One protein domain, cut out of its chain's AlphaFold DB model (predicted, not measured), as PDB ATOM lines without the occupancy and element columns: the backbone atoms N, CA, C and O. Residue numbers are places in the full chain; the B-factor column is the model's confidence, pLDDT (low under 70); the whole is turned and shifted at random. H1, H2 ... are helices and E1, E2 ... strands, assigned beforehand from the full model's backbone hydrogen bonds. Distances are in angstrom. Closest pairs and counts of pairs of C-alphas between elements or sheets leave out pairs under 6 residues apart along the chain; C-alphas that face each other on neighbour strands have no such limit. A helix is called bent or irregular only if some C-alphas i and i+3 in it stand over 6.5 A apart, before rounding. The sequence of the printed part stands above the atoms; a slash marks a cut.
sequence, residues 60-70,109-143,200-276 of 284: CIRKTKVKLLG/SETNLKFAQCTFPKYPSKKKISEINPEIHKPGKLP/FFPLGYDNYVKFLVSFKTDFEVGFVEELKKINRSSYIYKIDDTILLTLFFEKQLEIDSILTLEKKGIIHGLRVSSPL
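This is residues 60 to 70, 109 to 143 and 200 to 276 of the 284 residues of an uncharacterized protein of Theionarchaea archaeon (strain DG-70-1) (UniProt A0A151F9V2). One twisted sheet of five strands makes a wall, with two helices, H1 and H2, laid along its strands on one face and no named helix on the other. E1 crosses near the end of the sheet where E2 begins, by residues 113 and 239, and pairs with no named strand, while the long unnamed stretch of residues 119 to 143 winds over the side of the sheet that has the helices. The printed part has 123 residues, with two named helices and six named strands that follow along the chain as E1, E2, E3, H1, E4, E5, H2, E6. The sheet's order is E2, E4, E5, E3, E6, antiparallel throughout, and the class is mixed, helices and strands. The whole is compact, with a radius of gyration of the C-alphas of 14.0 A, and spans 43 by 31 by 26 A.

The printed part begins at Cys 60, and E1 takes residues 64 to 70, 19.3 A from first to last C-alpha, with C-alpha 64 at (9.793, -51.890, 16.240). After a cut, E2 takes residues 113 to 118, 14.4 A. After the unnamed stretch and a second cut, E3 takes residues 209 to 216, 22.8 A, with C-alpha 209 at (28.737, -42.219, -0.669). H1 follows at residues 220 to 227, 10.9 A. E4, residues 235 to 239, is 12.8 A long, and E5, residues 242 to 249, is 21.4 A long. H2, the longest helix, takes residues 252 to 263, 19.2 A; it is neither bent nor irregular, but only just: C-alphas 252 and 255 are 6.5 A apart. E6, the longest strand by residues, takes residues 268 to 276, 24.8 A, and its C-alpha 276 is at (26.784, -53.440, 1.340).

In the sheet E2 and E6 are the edge strands. E2 and E4 are antiparallel at 174 degrees between their directions, with N 114 and O 238 at 2.8 A, within hydrogen-bond range. E4 and E5 form a hairpin at 164 degrees, with N 237 and O 244 at 2.8 A. E5 and E3 are antiparallel at 158 degrees, with N 213 and O 245 at 2.8 A. E3 and E6 are antiparallel at 151 degrees, with N 214 and O 271 at 2.9 A. H1 is on the sheet at a height of 9.9 A, over E4, and runs along the strands, at 6 degrees to E4 on the local plane; its closest C-alphas to E4 are those of Val 224 and Ile 236, 7.7 A apart. H2 is on the same face of the sheet as H1, its height over the sheet is 8.8 A, and it lies over E3 and runs along the strands, at 2 degrees to E3 on the local plane; its closest C-alphas to E3 are those of Gln 252 and Val 209, 6.4 A apart. The two helices form two layers with the sheet, yet H1 and H2 are apart from each other. E3, H1, E4 and E5, H2, E6 are split strand-helix-strand units, in each of which two strands run the same way with another strand between them in the sheet, and both crossovers are right-handed. The closest C-alphas of E1 and E2 are those of Thr 64 and Leu 113, 5.8 A apart, and E1 is apart from E6. In H1 every O i to N i+4 pair is within hydrogen-bond range; in H2 5 of 8 are.

The C-alphas farthest apart are those of Ser 109 and Lys 126, 44.2 A. Residues 71 to 108 are not printed, with 24.2 A from C-alpha 70 to C-alpha 109, and residues 144 to 199 are not printed, with 23.6 A from C-alpha 143 to C-alpha 200. Of the links that are printed whole, none is long; H1 to E4 is short, and the others are tight. The mean pLDDT of the printed part is 95.2, that of H2 is 89, and no printed residue is under 70.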
ATOM      1  N   CYS A  60       4.810 -44.369   9.595       94.56
ATOM      2  CA  CYS A  60       4.472 -44.274  11.006       94.56
ATOM      3  C   CYS A  60       5.408 -45.176  11.816       94.56
ATOM      4  O   CYS A  60       5.848 -46.235  11.352       94.56
ATOM      5  N   ILE A  61       5.709 -44.767  13.051       92.38
ATOM      6  CA  ILE A  61       6.458 -45.637  13.953       92.38
ATOM      7  C   ILE A  61       5.564 -46.821  14.347       92.38
ATOM      8  O   ILE A  61       4.408 -46.657  14.736       92.38
ATOM      9  N   ARG A  62       6.097 -48.036  14.237       91.62
ATOM     10  CA  ARG A  62       5.453 -49.265  14.724       91.62
ATOM     11  C   ARG A  62       6.125 -49.689  16.025       91.62
ATOM     12  O   ARG A  62       7.217 -49.205  16.319       91.62
ATOM     13  N   LYS A  63       5.548 -50.653  16.751       92.81
ATOM     14  CA  LYS A  63       6.315 -51.398  17.764       92.81
ATOM     15  C   LYS A  63       7.476 -52.095  17.049       92.81
ATOM     16  O   LYS A  63       7.258 -53.109  16.396       92.81
ATOM     17  N   THR A  64       8.661 -51.494  17.077       94.88
ATOM     18  CA  THR A  64       9.793 -51.890  16.240       94.88
ATOM     19  C   THR A  64      10.974 -52.242  17.115       94.88
ATOM     20  O   THR A  64      11.439 -51.433  17.921       94.88
ATOM     21  N   LYS A  65      11.493 -53.444  16.900       96.00
ATOM     22  CA  LYS A  65      12.774 -53.866  17.431       96.00
ATOM     23  C   LYS A  65      13.837 -53.626  16.370       96.00
ATOM     24  O   LYS A  65      13.751 -54.149  15.262       96.00
ATOM     25  N   VAL A  66      14.830 -52.824  16.718       96.62
ATOM     26  CA  VAL A  66      16.021 -52.594  15.913       96.62
ATOM     27  C   VAL A  66      17.165 -53.367  16.530       96.62
ATOM     28  O   VAL A  66      17.474 -53.210  17.713       96.62
ATOM     29  N   LYS A  67      17.790 -54.213  15.726       96.06
ATOM     30  CA  LYS A  67      18.960 -54.987  16.108       96.06
ATOM     31  C   LYS A  67      20.157 -54.436  15.355       96.06
ATOM     32  O   LYS A  67      20.168 -54.425  14.128       96.06
ATOM     33  N   LEU A  68      21.156 -53.989  16.105       95.25
ATOM     34  CA  LEU A  68      22.422 -53.506  15.574       95.25
ATOM     35  C   LEU A  68      23.523 -54.440  16.077       95.25
ATOM     36  O   LEU A  68      23.810 -54.483  17.274       95.25
ATOM     37  N   LEU A  69      24.064 -55.264  15.183       94.31
ATOM     38  CA  LEU A  69      25.111 -56.223  15.517       94.31
ATOM     39  C   LEU A  69      26.476 -55.633  15.190       94.31
ATOM     40  O   LEU A  69      26.724 -55.233  14.057       94.31
ATOM     41  N   GLY A  70      27.375 -55.643  16.175       92.25
ATOM     42  CA  GLY A  70      28.791 -55.361  15.954       92.25
ATOM     43  C   GLY A  70      29.469 -56.428  15.089       92.25
ATOM     44  O   GLY A  70      28.903 -57.496  14.826       92.25
ATOM     45  N   SER A 109       6.193 -56.782  22.583       77.12
ATOM     46  CA  SER A 109       5.937 -56.057  23.838       77.12
ATOM     47  C   SER A 109       6.654 -54.707  23.915       77.12
ATOM     48  O   SER A 109       6.038 -53.715  24.305       77.12
ATOM     49  N   GLU A 110       7.912 -54.636  23.472       79.62
ATOM     50  CA  GLU A 110       8.762 -53.451  23.618       79.62
ATOM     51  C   GLU A 110       9.345 -52.973  22.279       79.62
ATOM     52  O   GLU A 110       9.749 -53.762  21.424       79.62
ATOM     53  N   THR A 111       9.382 -51.650  22.102       91.19
ATOM     54  CA  THR A 111      10.043 -50.973  20.976       91.19
ATOM     55  C   THR A 111      11.285 -50.273  21.495       91.19
ATOM     56  O   THR A 111      11.184 -49.462  22.421       91.19
ATOM     57  N   ASN A 112      12.446 -50.552  20.910       95.81
ATOM     58  CA  ASN A 112      13.657 -49.775  21.177       95.81
ATOM     59  C   ASN A 112      13.857 -48.657  20.147       95.81
ATOM     60  O   ASN A 112      14.555 -47.691  20.434       95.81
ATOM     61  N   LEU A 113      13.170 -48.701  18.997       96.88
ATOM     62  CA  LEU A 113      13.047 -47.526  18.138       96.88
ATOM     63  C   LEU A 113      12.140 -46.500  18.826       96.88
ATOM     64  O   LEU A 113      10.955 -46.761  19.047       96.88
ATOM     65  N   LYS A 114      12.710 -45.350  19.183       97.00
ATOM     66  CA  LYS A 114      12.030 -44.251  19.884       97.00
ATOM     67  C   LYS A 114      11.711 -43.068  18.975       97.00
ATOM     68  O   LYS A 114      10.805 -42.300  19.276       97.00
ATOM     69  N   PHE A 115      12.455 -42.908  17.885       97.75
ATOM     70  CA  PHE A 115      12.282 -41.825  16.919       97.75
ATOM     71  C   PHE A 115      12.787 -42.272  15.549       97.75
ATOM     72  O   PHE A 115      13.766 -43.017  15.471       97.75
ATOM     73  N   ALA A 116      12.144 -41.804  14.483       97.69
ATOM     74  CA  ALA A 116      12.590 -42.019  13.116       97.69
ATOM     75  C   ALA A 116      12.138 -40.863  12.218       97.69
ATOM     76  O   ALA A 116      10.965 -40.490  12.222       97.69
ATOM     77  N   GLN A 117      13.054 -40.319  11.423       97.12
ATOM     78  CA  GLN A 117      12.763 -39.221  10.510       97.12
ATOM     79  C   GLN A 117      13.634 -39.302   9.254       97.12
ATOM     80  O   GLN A 117      14.834 -39.554   9.331       97.12
ATOM     81  N   CYS A 118      13.032 -39.008   8.103       97.62
ATOM     82  CA  CYS A 118      13.751 -38.561   6.914       97.62
ATOM     83  C   CYS A 118      13.799 -37.026   6.933       97.62
ATOM     84  O   CYS A 118      12.753 -36.379   7.044       97.62
ATOM     85  N   THR A 119      14.990 -36.427   6.902       97.12
ATOM     86  CA  THR A 119      15.101 -34.965   6.919       97.12
ATOM     87  C   THR A 119      14.601 -34.379   5.605       97.12
ATOM     88  O   THR A 119      14.915 -34.872   4.518       97.12
ATOM     89  N   PHE A 120      13.839 -33.292   5.714       96.69
ATOM     90  CA  PHE A 120      13.555 -32.420   4.586       96.69
ATOM     91  C   PHE A 120      14.660 -31.353   4.537       96.69
ATOM     92  O   PHE A 120      14.747 -30.550   5.472       96.69
ATOM     93  N   PRO A 121      15.559 -31.401   3.539       95.81
ATOM     94  CA  PRO A 121      16.700 -30.497   3.473       95.81
ATOM     95  C   PRO A 121      16.277 -29.063   3.142       95.81
ATOM     96  O   PRO A 121      15.123 -28.785   2.812       95.81
ATOM     97  N   LYS A 122      17.239 -28.145   3.169       95.12
ATOM     98  CA  LYS A 122      17.098 -26.804   2.604       95.12
ATOM     99  C   LYS A 122      17.704 -26.797   1.206       95.12
ATOM    100  O   LYS A 122      18.831 -27.255   1.028       95.12
ATOM    101  N   TYR A 123      16.996 -26.243   0.229       95.31
ATOM    102  CA  TYR A 123      17.520 -26.076  -1.124       95.31
ATOM    103  C   TYR A 123      17.189 -24.678  -1.686       95.31
ATOM    104  O   TYR A 123      16.065 -24.219  -1.484       95.31
ATOM    105  N   PRO A 124      18.145 -23.998  -2.349       93.81
ATOM    106  CA  PRO A 124      19.570 -24.328  -2.367       93.81
ATOM    107  C   PRO A 124      20.176 -24.170  -0.964       93.81
ATOM    108  O   PRO A 124      19.808 -23.277  -0.194       93.81
ATOM    109  N   SER A 125      21.120 -25.043  -0.610       91.31
ATOM    110  CA  SER A 125      21.897 -24.891   0.620       91.31
ATOM    111  C   SER A 125      23.366 -24.667   0.317       91.31
ATOM    112  O   SER A 125      23.949 -25.321  -0.543       91.31
ATOM    113  N   LYS A 126      23.958 -23.743   1.076       89.06
ATOM    114  CA  LYS A 126      25.401 -23.497   1.104       89.06
ATOM    115  C   LYS A 126      26.116 -24.338   2.162       89.06
ATOM    116  O   LYS A 126      27.336 -24.410   2.131       89.06
ATOM    117  N   LYS A 127      25.369 -24.941   3.094       94.38
ATOM    118  CA  LYS A 127      25.935 -25.664   4.230       94.38
ATOM    119  C   LYS A 127      26.319 -27.081   3.826       94.38
ATOM    120  O   LYS A 127      25.486 -27.836   3.321       94.38
ATOM    121  N   LYS A 128      27.566 -27.445   4.100       92.75
ATOM    122  CA  LYS A 128      28.106 -28.789   3.895       92.75
ATOM    123  C   LYS A 128      27.960 -29.632   5.152       92.75
ATOM    124  O   LYS A 128      27.846 -29.125   6.267       92.75
ATOM    125  N   ILE A 129      28.027 -30.946   4.975       92.50
ATOM    126  CA  ILE A 129      27.993 -31.899   6.090       92.50
ATOM    127  C   ILE A 129      29.209 -31.717   7.016       92.50
ATOM    128  O   ILE A 129      29.113 -31.910   8.225       92.50
ATOM    129  N   SER A 130      30.336 -31.262   6.457       91.81
ATOM    130  CA  SER A 130      31.557 -30.946   7.197       91.81
ATOM    131  C   SER A 130      31.422 -29.741   8.129       91.81
ATOM    132  O   SER A 130      32.254 -29.551   9.008       91.81
ATOM    133  N   GLU A 131      30.382 -28.930   7.938       94.31
ATOM    134  CA  GLU A 131      30.111 -27.697   8.684       94.31
ATOM    135  C   GLU A 131      28.989 -27.878   9.718       94.31
ATOM    136  O   GLU A 131      28.512 -26.903  10.306       94.31
ATOM    137  N   ILE A 132      28.510 -29.111   9.915       94.88
ATOM    138  CA  ILE A 132      27.510 -29.420  10.937       94.88
ATOM    139  C   ILE A 132      28.114 -29.152  12.315       94.88
ATOM    140  O   ILE A 132      29.137 -29.723  12.686       94.88
ATOM    141  N   ASN A 133      27.446 -28.291  13.079       96.12
ATOM    142  CA  ASN A 133      27.796 -27.975  14.450       96.12
ATOM    143  C   ASN A 133      26.531 -28.016  15.328       96.12
ATOM    144  O   ASN A 133      25.829 -27.010  15.443       96.12
ATOM    145  N   PRO A 134      26.226 -29.166  15.951       96.62
ATOM    146  CA  PRO A 134      25.056 -29.323  16.813       96.62
ATOM    147  C   PRO A 134      25.078 -28.423  18.056       96.62
ATOM    148  O   PRO A 134      24.010 -28.098  18.568       96.62
ATOM    149  N   GLU A 135      26.258 -27.990  18.517       96.75
ATOM    150  CA  GLU A 135      26.440 -27.217  19.759       96.75
ATOM    151  C   GLU A 135      25.902 -25.786  19.685       96.75
ATOM    152  O   GLU A 135      25.714 -25.140  20.712       96.75
ATOM    153  N   ILE A 136      25.625 -25.271  18.481       96.69
ATOM    154  CA  ILE A 136      24.960 -23.966  18.339       96.69
ATOM    155  C   ILE A 136      23.535 -23.994  18.915       96.69
ATOM    156  O   ILE A 136      22.929 -22.946  19.137       96.69
ATOM    157  N   HIS A 137      22.987 -25.195  19.114       96.06
ATOM    158  CA  HIS A 137      21.701 -25.436  19.746       96.06
ATOM    159  C   HIS A 137      21.912 -25.895  21.185       96.06
ATOM    160  O   HIS A 137      22.900 -26.549  21.518       96.06
ATOM    161  N   LYS A 138      20.940 -25.599  22.048       95.06
ATOM    162  CA  LYS A 138      20.965 -26.103  23.423       95.06
ATOM    163  C   LYS A 138      20.897 -27.641  23.429       95.06
ATOM    164  O   LYS A 138      20.198 -28.202  22.578       95.06
ATOM    165  N   PRO A 139      21.543 -28.310  24.402       97.12
ATOM    166  CA  PRO A 139      21.331 -29.732  24.639       97.12
ATOM    167  C   PRO A 139      19.837 -30.058  24.715       97.12
ATOM    168  O   PRO A 139      19.054 -29.331  25.330       97.12
ATOM    169  N   GLY A 140      19.434 -31.141  24.062       97.06
ATOM    170  CA  GLY A 140      18.039 -31.509  23.898       97.06
ATOM    171  C   GLY A 140      17.889 -32.906  23.313       97.06
ATOM    172  O   GLY A 140      18.589 -33.290  22.373       97.06
ATOM    173  N   LYS A 141      16.943 -33.665  23.870       98.00
ATOM    174  CA  LYS A 141      16.595 -35.013  23.413       98.00
ATOM    175  C   LYS A 141      15.462 -34.948  22.393       98.00
ATOM    176  O   LYS A 141      14.558 -34.121  22.506       98.00
ATOM    177  N   LEU A 142      15.497 -35.843  21.413       97.88
ATOM    178  CA  LEU A 142      14.431 -35.994  20.433       97.88
ATOM    179  C   LEU A 142      13.140 -36.475  21.099       97.88
ATOM    180  O   LEU A 142      13.195 -37.256  22.059       97.88
ATOM    181  N   PRO A 143      11.978 -36.041  20.579       96.81
ATOM    182  CA  PRO A 143      10.697 -36.473  21.103       96.81
ATOM    183  C   PRO A 143      10.515 -37.977  20.897       96.81
ATOM    184  O   PRO A 143      10.941 -38.548  19.893       96.81
ATOM    185  N   PHE A 200      15.261 -36.366  -0.848       98.25
ATOM    186  CA  PHE A 200      15.718 -35.454  -1.895       98.25
ATOM    187  C   PHE A 200      17.250 -35.445  -1.980       98.25
ATOM    188  O   PHE A 200      17.937 -35.202  -0.986       98.25
ATOM    189  N   PHE A 201      17.775 -35.695  -3.175       97.94
ATOM    190  CA  PHE A 201      19.186 -35.882  -3.497       97.94
ATOM    191  C   PHE A 201      19.524 -35.105  -4.777       97.94
ATOM    192  O   PHE A 201      19.458 -35.673  -5.859       97.94
ATOM    193  N   PRO A 202      19.895 -33.816  -4.709       97.25
ATOM    194  CA  PRO A 202      20.061 -32.967  -5.897       97.25
ATOM    195  C   PRO A 202      20.970 -33.528  -6.996       97.25
ATOM    196  O   PRO A 202      20.764 -33.237  -8.172       97.25
ATOM    197  N   LEU A 203      21.981 -34.316  -6.617       96.62
ATOM    198  CA  LEU A 203      22.919 -34.938  -7.553       96.62
ATOM    199  C   LEU A 203      22.469 -36.325  -8.037       96.62
ATOM    200  O   LEU A 203      23.155 -36.907  -8.863       96.62
ATOM    201  N   GLY A 204      21.344 -36.854  -7.556       97.62
ATOM    202  CA  GLY A 204      20.932 -38.249  -7.727       97.62
ATOM    203  C   GLY A 204      21.488 -39.145  -6.617       97.62
ATOM    204  O   GLY A 204      22.653 -39.033  -6.243       97.62
ATOM    205  N   TYR A 205      20.654 -40.023  -6.058       96.62
ATOM    206  CA  TYR A 205      20.970 -40.854  -4.886       96.62
ATOM    207  C   TYR A 205      22.229 -41.724  -5.040       96.62
ATOM    208  O   TYR A 205      22.991 -41.870  -4.080       96.62
ATOM    209  N   ASP A 206      22.475 -42.268  -6.231       95.75
ATOM    210  CA  ASP A 206      23.649 -43.103  -6.512       95.75
ATOM    211  C   ASP A 206      24.963 -42.310  -6.639       95.75
ATOM    212  O   ASP A 206      26.041 -42.894  -6.560       95.75
ATOM    213  N   ASN A 207      24.897 -40.978  -6.728       96.19
ATOM    214  CA  ASN A 207      26.076 -40.104  -6.756       96.19
ATOM    215  C   ASN A 207      26.571 -39.701  -5.356       96.19
ATOM    216  O   ASN A 207      27.420 -38.819  -5.228       96.19
ATOM    217  N   TYR A 208      26.053 -40.337  -4.301       95.69
ATOM    218  CA  TYR A 208      26.487 -40.119  -2.924       95.69
ATOM    219  C   TYR A 208      27.099 -41.380  -2.314       95.69
ATOM    220  O   TYR A 208      26.562 -42.484  -2.431       95.69
ATOM    221  N   VAL A 209      28.173 -41.191  -1.549       94.38
ATOM    222  CA  VAL A 209      28.737 -42.219  -0.669       94.38
ATOM    223  C   VAL A 209      27.903 -42.288   0.605       94.38
ATOM    224  O   VAL A 209      27.648 -41.273   1.254       94.38
ATOM    225  N   LYS A 210      27.461 -43.490   0.967       94.88
ATOM    226  CA  LYS A 210      26.522 -43.717   2.070       94.88
ATOM    227  C   LYS A 210      27.284 -44.264   3.265       94.88
ATOM    228  O   LYS A 210      27.910 -45.313   3.152       94.88
ATOM    229  N   PHE A 211      27.183 -43.600   4.410       96.31
ATOM    230  CA  PHE A 211      27.659 -44.154   5.674       96.31
ATOM    231  C   PHE A 211      26.531 -44.199   6.689       96.31
ATOM    232  O   PHE A 211      25.744 -43.264   6.837       96.31
ATOM    233  N   LEU A 212      26.497 -45.302   7.419       97.25
ATOM    234  CA  LEU A 212      25.724 -45.469   8.624       97.25
ATOM    235  C   LEU A 212      26.623 -45.142   9.813       97.25
ATOM    236  O   LEU A 212      27.664 -45.766  10.025       97.25
ATOM    237  N   VAL A 213      26.207 -44.149  10.582       97.62
ATOM    238  CA  VAL A 213      26.958 -43.608  11.705       97.62
ATOM    239  C   VAL A 213      26.106 -43.734  12.956       97.62
ATOM    240  O   VAL A 213      24.971 -43.270  12.961       97.62
ATOM    241  N   SER A 214      26.629 -44.339  14.021       98.25
ATOM    242  CA  SER A 214      25.930 -44.394  15.307       98.25
ATOM    243  C   SER A 214      26.769 -43.844  16.448       98.25
ATOM    244  O   SER A 214      27.965 -44.121  16.502       98.25
ATOM    245  N   PHE A 215      26.144 -43.118  17.368       98.44
ATOM    246  CA  PHE A 215      26.795 -42.512  18.531       98.44
ATOM    247  C   PHE A 215      25.763 -42.133  19.600       98.44
ATOM    248  O   PHE A 215      24.555 -42.157  19.361       98.44
ATOM    249  N   LYS A 216      26.245 -41.731  20.776       98.56
ATOM    250  CA  LYS A 216      25.442 -41.097  21.831       98.56
ATOM    251  C   LYS A 216      25.751 -39.604  21.894       98.56
ATOM    252  O   LYS A 216      26.879 -39.200  21.619       98.56
ATOM    253  N   THR A 217      24.760 -38.782  22.226       98.31
ATOM    254  CA  THR A 217      24.931 -37.327  22.367       98.31
ATOM    255  C   THR A 217      23.820 -36.711  23.217       98.31
ATOM    256  O   THR A 217      22.706 -37.242  23.303       98.31
ATOM    257  N   ASP A 218      24.099 -35.550  23.802       98.06
ATOM    258  CA  ASP A 218      23.091 -34.690  24.425       98.06
ATOM    259  C   ASP A 218      22.513 -33.643  23.464       98.06
ATOM    260  O   ASP A 218      21.528 -32.988  23.792       98.06
ATOM    261  N   PHE A 219      23.047 -33.539  22.245       98.12
ATOM    262  CA  PHE A 219      22.640 -32.570  21.223       98.12
ATOM    263  C   PHE A 219      21.761 -33.193  20.124       98.12
ATOM    264  O   PHE A 219      21.870 -32.827  18.953       98.12
ATOM    265  N   GLU A 220      20.886 -34.149  20.462       98.31
ATOM    266  CA  GLU A 220      20.104 -34.902  19.465       98.31
ATOM    267  C   GLU A 220      19.234 -33.981  18.585       98.31
ATOM    268  O   GLU A 220      19.194 -34.136  17.364       98.31
ATOM    269  N   VAL A 221      18.576 -32.984  19.192       98.06
ATOM    270  CA  VAL A 221      17.795 -31.968  18.459       98.06
ATOM    271  C   VAL A 221      18.700 -31.116  17.568       98.06
ATOM    272  O   VAL A 221      18.364 -30.866  16.410       98.06
ATOM    273  N   GLY A 222      19.872 -30.718  18.075       97.75
ATOM    274  CA  GLY A 222      20.849 -29.935  17.319       97.75
ATOM    275  C   GLY A 222      21.302 -30.648  16.046       97.75
ATOM    276  O   GLY A 222      21.364 -30.028  14.988       97.75
ATOM    277  N   PHE A 223      21.522 -31.965  16.107       97.06
ATOM    278  CA  PHE A 223      21.832 -32.768  14.921       97.06
ATOM    279  C   PHE A 223      20.718 -32.734  13.876       97.06
ATOM    280  O   PHE A 223      21.002 -32.521  12.698       97.06
ATOM    281  N   VAL A 224      19.457 -32.913  14.281       97.44
ATOM    282  CA  VAL A 224      18.317 -32.860  13.348       97.44
ATOM    283  C   VAL A 224      18.237 -31.496  12.665       97.44
ATOM    284  O   VAL A 224      18.105 -31.427  11.443       97.44
ATOM    285  N   GLU A 225      18.347 -30.412  13.430       97.75
ATOM    286  CA  GLU A 225      18.259 -29.052  12.893       97.75
ATOM    287  C   GLU A 225      19.432 -28.703  11.972       97.75
ATOM    288  O   GLU A 225      19.257 -28.005  10.975       97.75
ATOM    289  N   GLU A 226      20.629 -29.212  12.252       97.31
ATOM    290  CA  GLU A 226      21.791 -29.026  11.384       97.31
ATOM    291  C   GLU A 226      21.701 -29.860  10.098       97.31
ATOM    292  O   GLU A 226      22.013 -29.355   9.018       97.31
ATOM    293  N   LEU A 227      21.195 -31.094  10.173       96.81
ATOM    294  CA  LEU A 227      20.973 -31.963   9.010       96.81
ATOM    295  C   LEU A 227      19.821 -31.494   8.111       96.81
ATOM    296  O   LEU A 227      19.791 -31.822   6.929       96.81
ATOM    297  N   LYS A 228      18.873 -30.699   8.612       97.00
ATOM    298  CA  LYS A 228      17.887 -30.017   7.752       97.00
ATOM    299  C   LYS A 228      18.506 -28.882   6.939       97.00
ATOM    300  O   LYS A 228      17.937 -28.464   5.937       97.00
ATOM    301  N   LYS A 229      19.659 -28.353   7.357       97.06
ATOM    302  CA  LYS A 229      20.304 -27.222   6.682       97.06
ATOM    303  C   LYS A 229      21.189 -27.644   5.521       97.06
ATOM    304  O   LYS A 229      21.553 -26.759   4.762       97.06
ATOM    305  N   ILE A 230      21.550 -28.916   5.363       96.00
ATOM    306  CA  ILE A 230      22.304 -29.389   4.188       96.00
ATOM    307  C   ILE A 230      21.377 -29.558   2.973       96.00
ATOM    308  O   ILE A 230      20.157 -29.498   3.103       96.00
ATOM    309  N   ASN A 231      21.953 -29.749   1.784       95.56
ATOM    310  CA  ASN A 231      21.233 -29.779   0.501       95.56
ATOM    311  C   ASN A 231      20.530 -31.109   0.169       95.56
ATOM    312  O   ASN A 231      19.954 -31.233  -0.907       95.56
ATOM    313  N   ARG A 232      20.592 -32.110   1.049       96.62
ATOM    314  CA  ARG A 232      20.143 -33.482   0.780       96.62
ATOM    315  C   ARG A 232      19.539 -34.130   2.014       96.62
ATOM    316  O   ARG A 232      19.916 -33.805   3.140       96.62
ATOM    317  N   SER A 233      18.614 -35.053   1.799       97.88
ATOM    318  CA  SER A 233      17.983 -35.804   2.878       97.88
ATOM    319  C   SER A 233      18.980 -36.706   3.603       97.88
ATOM    320  O   SER A 233      19.962 -37.184   3.042       97.88
ATOM    321  N   SER A 234      18.706 -36.950   4.875       97.50
ATOM    322  CA  SER A 234      19.373 -37.926   5.734       97.50
ATOM    323  C   SER A 234      18.314 -38.710   6.499       97.50
ATOM    324  O   SER A 234      17.202 -38.218   6.705       97.50
ATOM    325  N   TYR A 235      18.650 -39.921   6.931       97.88
ATOM    326  CA  TYR A 235      17.770 -40.702   7.802       97.88
ATOM    327  C   TYR A 235      18.302 -40.676   9.221       97.88
ATOM    328  O   TYR A 235      19.502 -40.826   9.437       97.88
ATOM    329  N   ILE A 236      17.401 -40.479  10.172       98.25
ATOM    330  CA  ILE A 236      17.718 -40.328  11.585       98.25
ATOM    331  C   ILE A 236      16.853 -41.309  12.347       98.25
ATOM    332  O   ILE A 236      15.628 -41.262  12.238       98.25
ATOM    333  N   TYR A 237      17.479 -42.165  13.142       98.19
ATOM    334  CA  TYR A 237      16.805 -43.085  14.043       98.19
ATOM    335  C   TYR A 237      17.357 -42.900  15.454       98.19
ATOM    336  O   TYR A 237      18.562 -42.752  15.640       98.19
ATOM    337  N   LYS A 238      16.477 -42.942  16.453       98.25
ATOM    338  CA  LYS A 238      16.869 -43.058  17.861       98.25
ATOM    339  C   LYS A 238      16.521 -44.451  18.349       98.25
ATOM    340  O   LYS A 238      15.339 -44.799  18.397       98.25
ATOM    341  N   ILE A 239      17.540 -45.226  18.690       97.50
ATOM    342  CA  ILE A 239      17.431 -46.591  19.196       97.50
ATOM    343  C   ILE A 239      17.896 -46.550  20.648       97.50
ATOM    344  O   ILE A 239      19.083 -46.384  20.911       97.50
ATOM    345  N   ASP A 240      16.950 -46.629  21.579       96.38
ATOM    346  CA  ASP A 240      17.172 -46.356  23.001       96.38
ATOM    347  C   ASP A 240      17.867 -44.998  23.228       96.38
ATOM    348  O   ASP A 240      17.253 -43.948  23.007       96.38
ATOM    349  N   ASP A 241      19.130 -45.005  23.652       96.88
ATOM    350  CA  ASP A 241      19.967 -43.823  23.885       96.88
ATOM    351  C   ASP A 241      20.957 -43.527  22.743       96.88
ATOM    352  O   ASP A 241      21.745 -42.585  22.819       96.88
ATOM    353  N   THR A 242      20.924 -44.334  21.683       98.31
ATOM    354  CA  THR A 242      21.841 -44.258  20.551       98.31
ATOM    355  C   THR A 242      21.160 -43.595  19.360       98.31
ATOM    356  O   THR A 242      20.075 -43.992  18.930       98.31
ATOM    357  N   ILE A 243      21.821 -42.593  18.790       98.50
ATOM    358  CA  ILE A 243      21.451 -42.001  17.508       98.50
ATOM    359  C   ILE A 243      22.118 -42.805  16.401       98.50
ATOM    360  O   ILE A 243      23.308 -43.101  16.469       98.50
ATOM    361  N   LEU A 244      21.343 -43.142  15.380       98.44
ATOM    362  CA  LEU A 244      21.781 -43.791  14.157       98.44
ATOM    363  C   LEU A 244      21.425 -42.882  12.979       98.44
ATOM    364  O   LEU A 244      20.253 -42.592  12.744       98.44
ATOM    365  N   LEU A 245      22.435 -42.443  12.240       97.75
ATOM    366  CA  LEU A 245      22.305 -41.593  11.068       97.75
ATOM    367  C   LEU A 245      22.704 -42.363   9.816       97.75
ATOM    368  O   LEU A 245      23.779 -42.958   9.774       97.75
ATOM    369  N   THR A 246      21.890 -42.281   8.770       97.31
ATOM    370  CA  THR A 246      22.342 -42.576   7.409       97.31
ATOM    371  C   THR A 246      22.682 -41.252   6.747       97.31
ATOM    372  O   THR A 246      21.788 -40.457   6.439       97.31
ATOM    373  N   LEU A 247      23.978 -41.025   6.566       96.12
ATOM    374  CA  LEU A 247      24.536 -39.821   5.977       96.12
ATOM    375  C   LEU A 247      24.978 -40.091   4.540       96.12
ATOM    376  O   LEU A 247      25.498 -41.159   4.211       96.12
ATOM    377  N   PHE A 248      24.778 -39.081   3.703       95.44
ATOM    378  CA  PHE A 248      25.093 -39.098   2.283       95.44
ATOM    379  C   PHE A 248      26.187 -38.071   2.043       95.44
ATOM    380  O   PHE A 248      26.018 -36.897   2.369       95.44
ATOM    381  N   PHE A 249      27.316 -38.503   1.513       93.00
ATOM    382  CA  PHE A 249      28.504 -37.686   1.318       93.00
ATOM    383  C   PHE A 249      28.785 -37.533  -0.169       93.00
ATOM    384  O   PHE A 249      28.605 -38.479  -0.931       93.00
ATOM    385  N   GLU A 250      29.222 -36.350  -0.588       90.25
ATOM    386  CA  GLU A 250      29.636 -36.142  -1.985       90.25
ATOM    387  C   GLU A 250      31.032 -36.728  -2.222       90.25
ATOM    388  O   GLU A 250      31.371 -37.142  -3.327       90.25
ATOM    389  N   LYS A 251      31.855 -36.774  -1.165       83.31
ATOM    390  CA  LYS A 251      33.215 -37.320  -1.175       83.31
ATOM    391  C   LYS A 251      33.479 -38.091   0.114       83.31
ATOM    392  O   LYS A 251      33.060 -37.668   1.185       83.31
ATOM    393  N   GLN A 252      34.240 -39.181   0.032       72.44
ATOM    394  CA  GLN A 252      34.499 -40.062   1.180       72.44
ATOM    395  C   GLN A 252      35.202 -39.361   2.361       72.44
ATOM    396  O   GLN A 252      34.908 -39.668   3.512       72.44
ATOM    397  N   LEU A 253      36.080 -38.390   2.086       78.38
ATOM    398  CA  LEU A 253      36.864 -37.663   3.099       78.38
ATOM    399  C   LEU A 253      36.021 -36.771   4.030       78.38
ATOM    400  O   LEU A 253      36.513 -36.290   5.043       78.38
ATOM    401  N   GLU A 254      34.745 -36.545   3.722       83.81
ATOM    402  CA  GLU A 254      33.870 -35.724   4.563       83.81
ATOM    403  C   GLU A 254      33.530 -36.381   5.920       83.81
ATOM    404  O   GLU A 254      33.044 -35.693   6.815       83.81
ATOM    405  N   ILE A 255      33.803 -37.681   6.114       86.88
ATOM    406  CA  ILE A 255      33.555 -38.385   7.388       86.88
ATOM    407  C   ILE A 255      34.421 -37.857   8.548       86.88
ATOM    408  O   ILE A 255      34.020 -37.944   9.712       86.88
ATOM    409  N   ASP A 256      35.568 -37.240   8.243       88.81
ATOM    410  CA  ASP A 256      36.496 -36.677   9.232       88.81
ATOM    411  C   ASP A 256      35.871 -35.546  10.064       88.81
ATOM    412  O   ASP A 256      36.279 -35.292  11.206       88.81
ATOM    413  N   SER A 257      34.830 -34.885   9.543       90.31
ATOM    414  CA  SER A 257      34.092 -33.888  10.319       90.31
ATOM    415  C   SER A 257      33.353 -34.514  11.498       90.31
ATOM    416  O   SER A 257      33.317 -33.929  12.577       90.31
ATOM    417  N   ILE A 258      32.828 -35.731  11.339       93.94
ATOM    418  CA  ILE A 258      32.134 -36.453  12.406       93.94
ATOM    419  C   ILE A 258      33.127 -36.928  13.469       93.94
ATOM    420  O   ILE A 258      32.861 -36.787  14.661       93.94
ATOM    421  N   LEU A 259      34.309 -37.398  13.057       94.00
ATOM    422  CA  LEU A 259      35.399 -37.732  13.984       94.00
ATOM    423  C   LEU A 259      35.821 -36.515  14.818       94.00
ATOM    424  O   LEU A 259      36.142 -36.634  15.999       94.00
ATOM    425  N   THR A 260      35.790 -35.323  14.221       95.12
ATOM    426  CA  THR A 260      36.075 -34.074  14.937       95.12
ATOM    427  C   THR A 260      35.046 -33.797  16.037       95.12
ATOM    428  O   THR A 260      35.425 -33.330  17.111       95.12
ATOM    429  N   LEU A 261      33.768 -34.122  15.815       96.62
ATOM    430  CA  LEU A 261      32.729 -33.990  16.843       96.62
ATOM    431  C   LEU A 261      32.973 -34.942  18.024       96.62
ATOM    432  O   LEU A 261      32.744 -34.557  19.170       96.62
ATOM    433  N   GLU A 262      33.476 -36.154  17.766       96.88
ATOM    434  CA  GLU A 262      33.850 -37.098  18.829       96.88
ATOM    435  C   GLU A 262      35.053 -36.591  19.629       96.88
ATOM    436  O   GLU A 262      35.009 -36.563  20.857       96.88
ATOM    437  N   LYS A 263      36.097 -36.093  18.951       96.75
ATOM    438  CA  LYS A 263      37.280 -35.507  19.609       96.75
ATOM    439  C   LYS A 263      36.940 -34.316  20.509       96.75
ATOM    440  O   LYS A 263      37.620 -34.097  21.505       96.75
ATOM    441  N   LYS A 264      35.902 -33.553  20.161       96.62
ATOM    442  CA  LYS A 264      35.393 -32.432  20.966       96.62
ATOM    443  C   LYS A 264      34.485 -32.864  22.123       96.62
ATOM    444  O   LYS A 264      34.103 -32.021  22.922       96.62
ATOM    445  N   GLY A 265      34.121 -34.144  22.213       96.94
ATOM    446  CA  GLY A 265      33.199 -34.644  23.233       96.94
ATOM    447  C   GLY A 265      31.732 -34.274  22.989       96.94
ATOM    448  O   GLY A 265      30.930 -34.356  23.908       96.94
ATOM    449  N   ILE A 266      31.366 -33.877  21.767       97.56
ATOM    450  CA  ILE A 266      29.976 -33.546  21.391       97.56
ATOM    451  C   ILE A 266      29.169 -34.829  21.175       97.56
ATOM    452  O   ILE A 266      27.966 -34.902  21.448       97.56
ATOM    453  N   ILE A 267      29.846 -35.845  20.646       97.94
ATOM    454  CA  ILE A 267      29.331 -37.198  20.479       97.94
ATOM    455  C   ILE A 267      30.281 -38.190  21.138       97.94
ATOM    456  O   ILE A 267      31.474 -37.926  21.280       97.94
ATOM    457  N   HIS A 268      29.750 -39.351  21.500       98.00
ATOM    458  CA  HIS A 268      30.508 -40.403  22.162       98.00
ATOM    459  C   HIS A 268      30.226 -41.767  21.545       98.00
ATOM    460  O   HIS A 268      29.091 -42.067  21.161       98.00
ATOM    461  N   GLY A 269      31.256 -42.615  21.519       97.19
ATOM    462  CA  GLY A 269      31.134 -43.996  21.061       97.19
ATOM    463  C   GLY A 269      30.790 -44.071  19.581       97.19
ATOM    464  O   GLY A 269      29.910 -44.845  19.200       97.19
ATOM    465  N   LEU A 270      31.446 -43.244  18.765       97.75
ATOM    466  CA  LEU A 270      31.227 -43.207  17.333       97.75
ATOM    467  C   LEU A 270      31.528 -44.574  16.718       97.75
ATOM    468  O   LEU A 270      32.575 -45.189  16.934       97.75
ATOM    469  N   ARG A 271      30.585 -45.051  15.916       97.25
ATOM    470  CA  ARG A 271      30.707 -46.252  15.094       97.25
ATOM    471  C   ARG A 271      30.313 -45.887  13.678       97.25
ATOM    472  O   ARG A 271      29.272 -45.269  13.467       97.25
ATOM    473  N   VAL A 272      31.127 -46.293  12.713       96.50
ATOM    474  CA  VAL A 272      30.907 -46.010  11.291       96.50
ATOM    475  C   VAL A 272      30.876 -47.326  10.535       96.50
ATOM    476  O   VAL A 272      31.697 -48.214  10.778       96.50
ATOM    477  N   SER A 273      29.891 -47.479   9.657       96.44
ATOM    478  CA  SER A 273      29.756 -48.633   8.767       96.44
ATOM    479  C   SER A 273      29.226 -48.193   7.405       96.44
ATOM    480  O   SER A 273      28.505 -47.205   7.308       96.44
ATOM    481  N   SER A 274      29.552 -48.929   6.352       95.25
ATOM    482  CA  SER A 274      29.044 -48.704   4.996       95.25
ATOM    483  C   SER A 274      28.025 -49.789   4.650       95.25
ATOM    484  O   SER A 274      28.292 -50.959   4.931       95.25
ATOM    485  N   PRO A 275      26.869 -49.458   4.059       95.56
ATOM    486  CA  PRO A 275      25.926 -50.464   3.596       95.56
ATOM    487  C   PRO A 275      26.487 -51.221   2.391       95.56
ATOM    488  O   PRO A 275      26.953 -50.608   1.436       95.56
ATOM    489  N   LEU A 276      26.425 -52.553   2.447       94.12
ATOM    490  CA  LEU A 276      26.784 -53.440   1.340       94.12
ATOM    491  C   LEU A 276      25.534 -53.891   0.591       94.12
ATOM    492  O   LEU A 276      25.386 -53.621  -0.596       94.12
TER     493      LEU A 276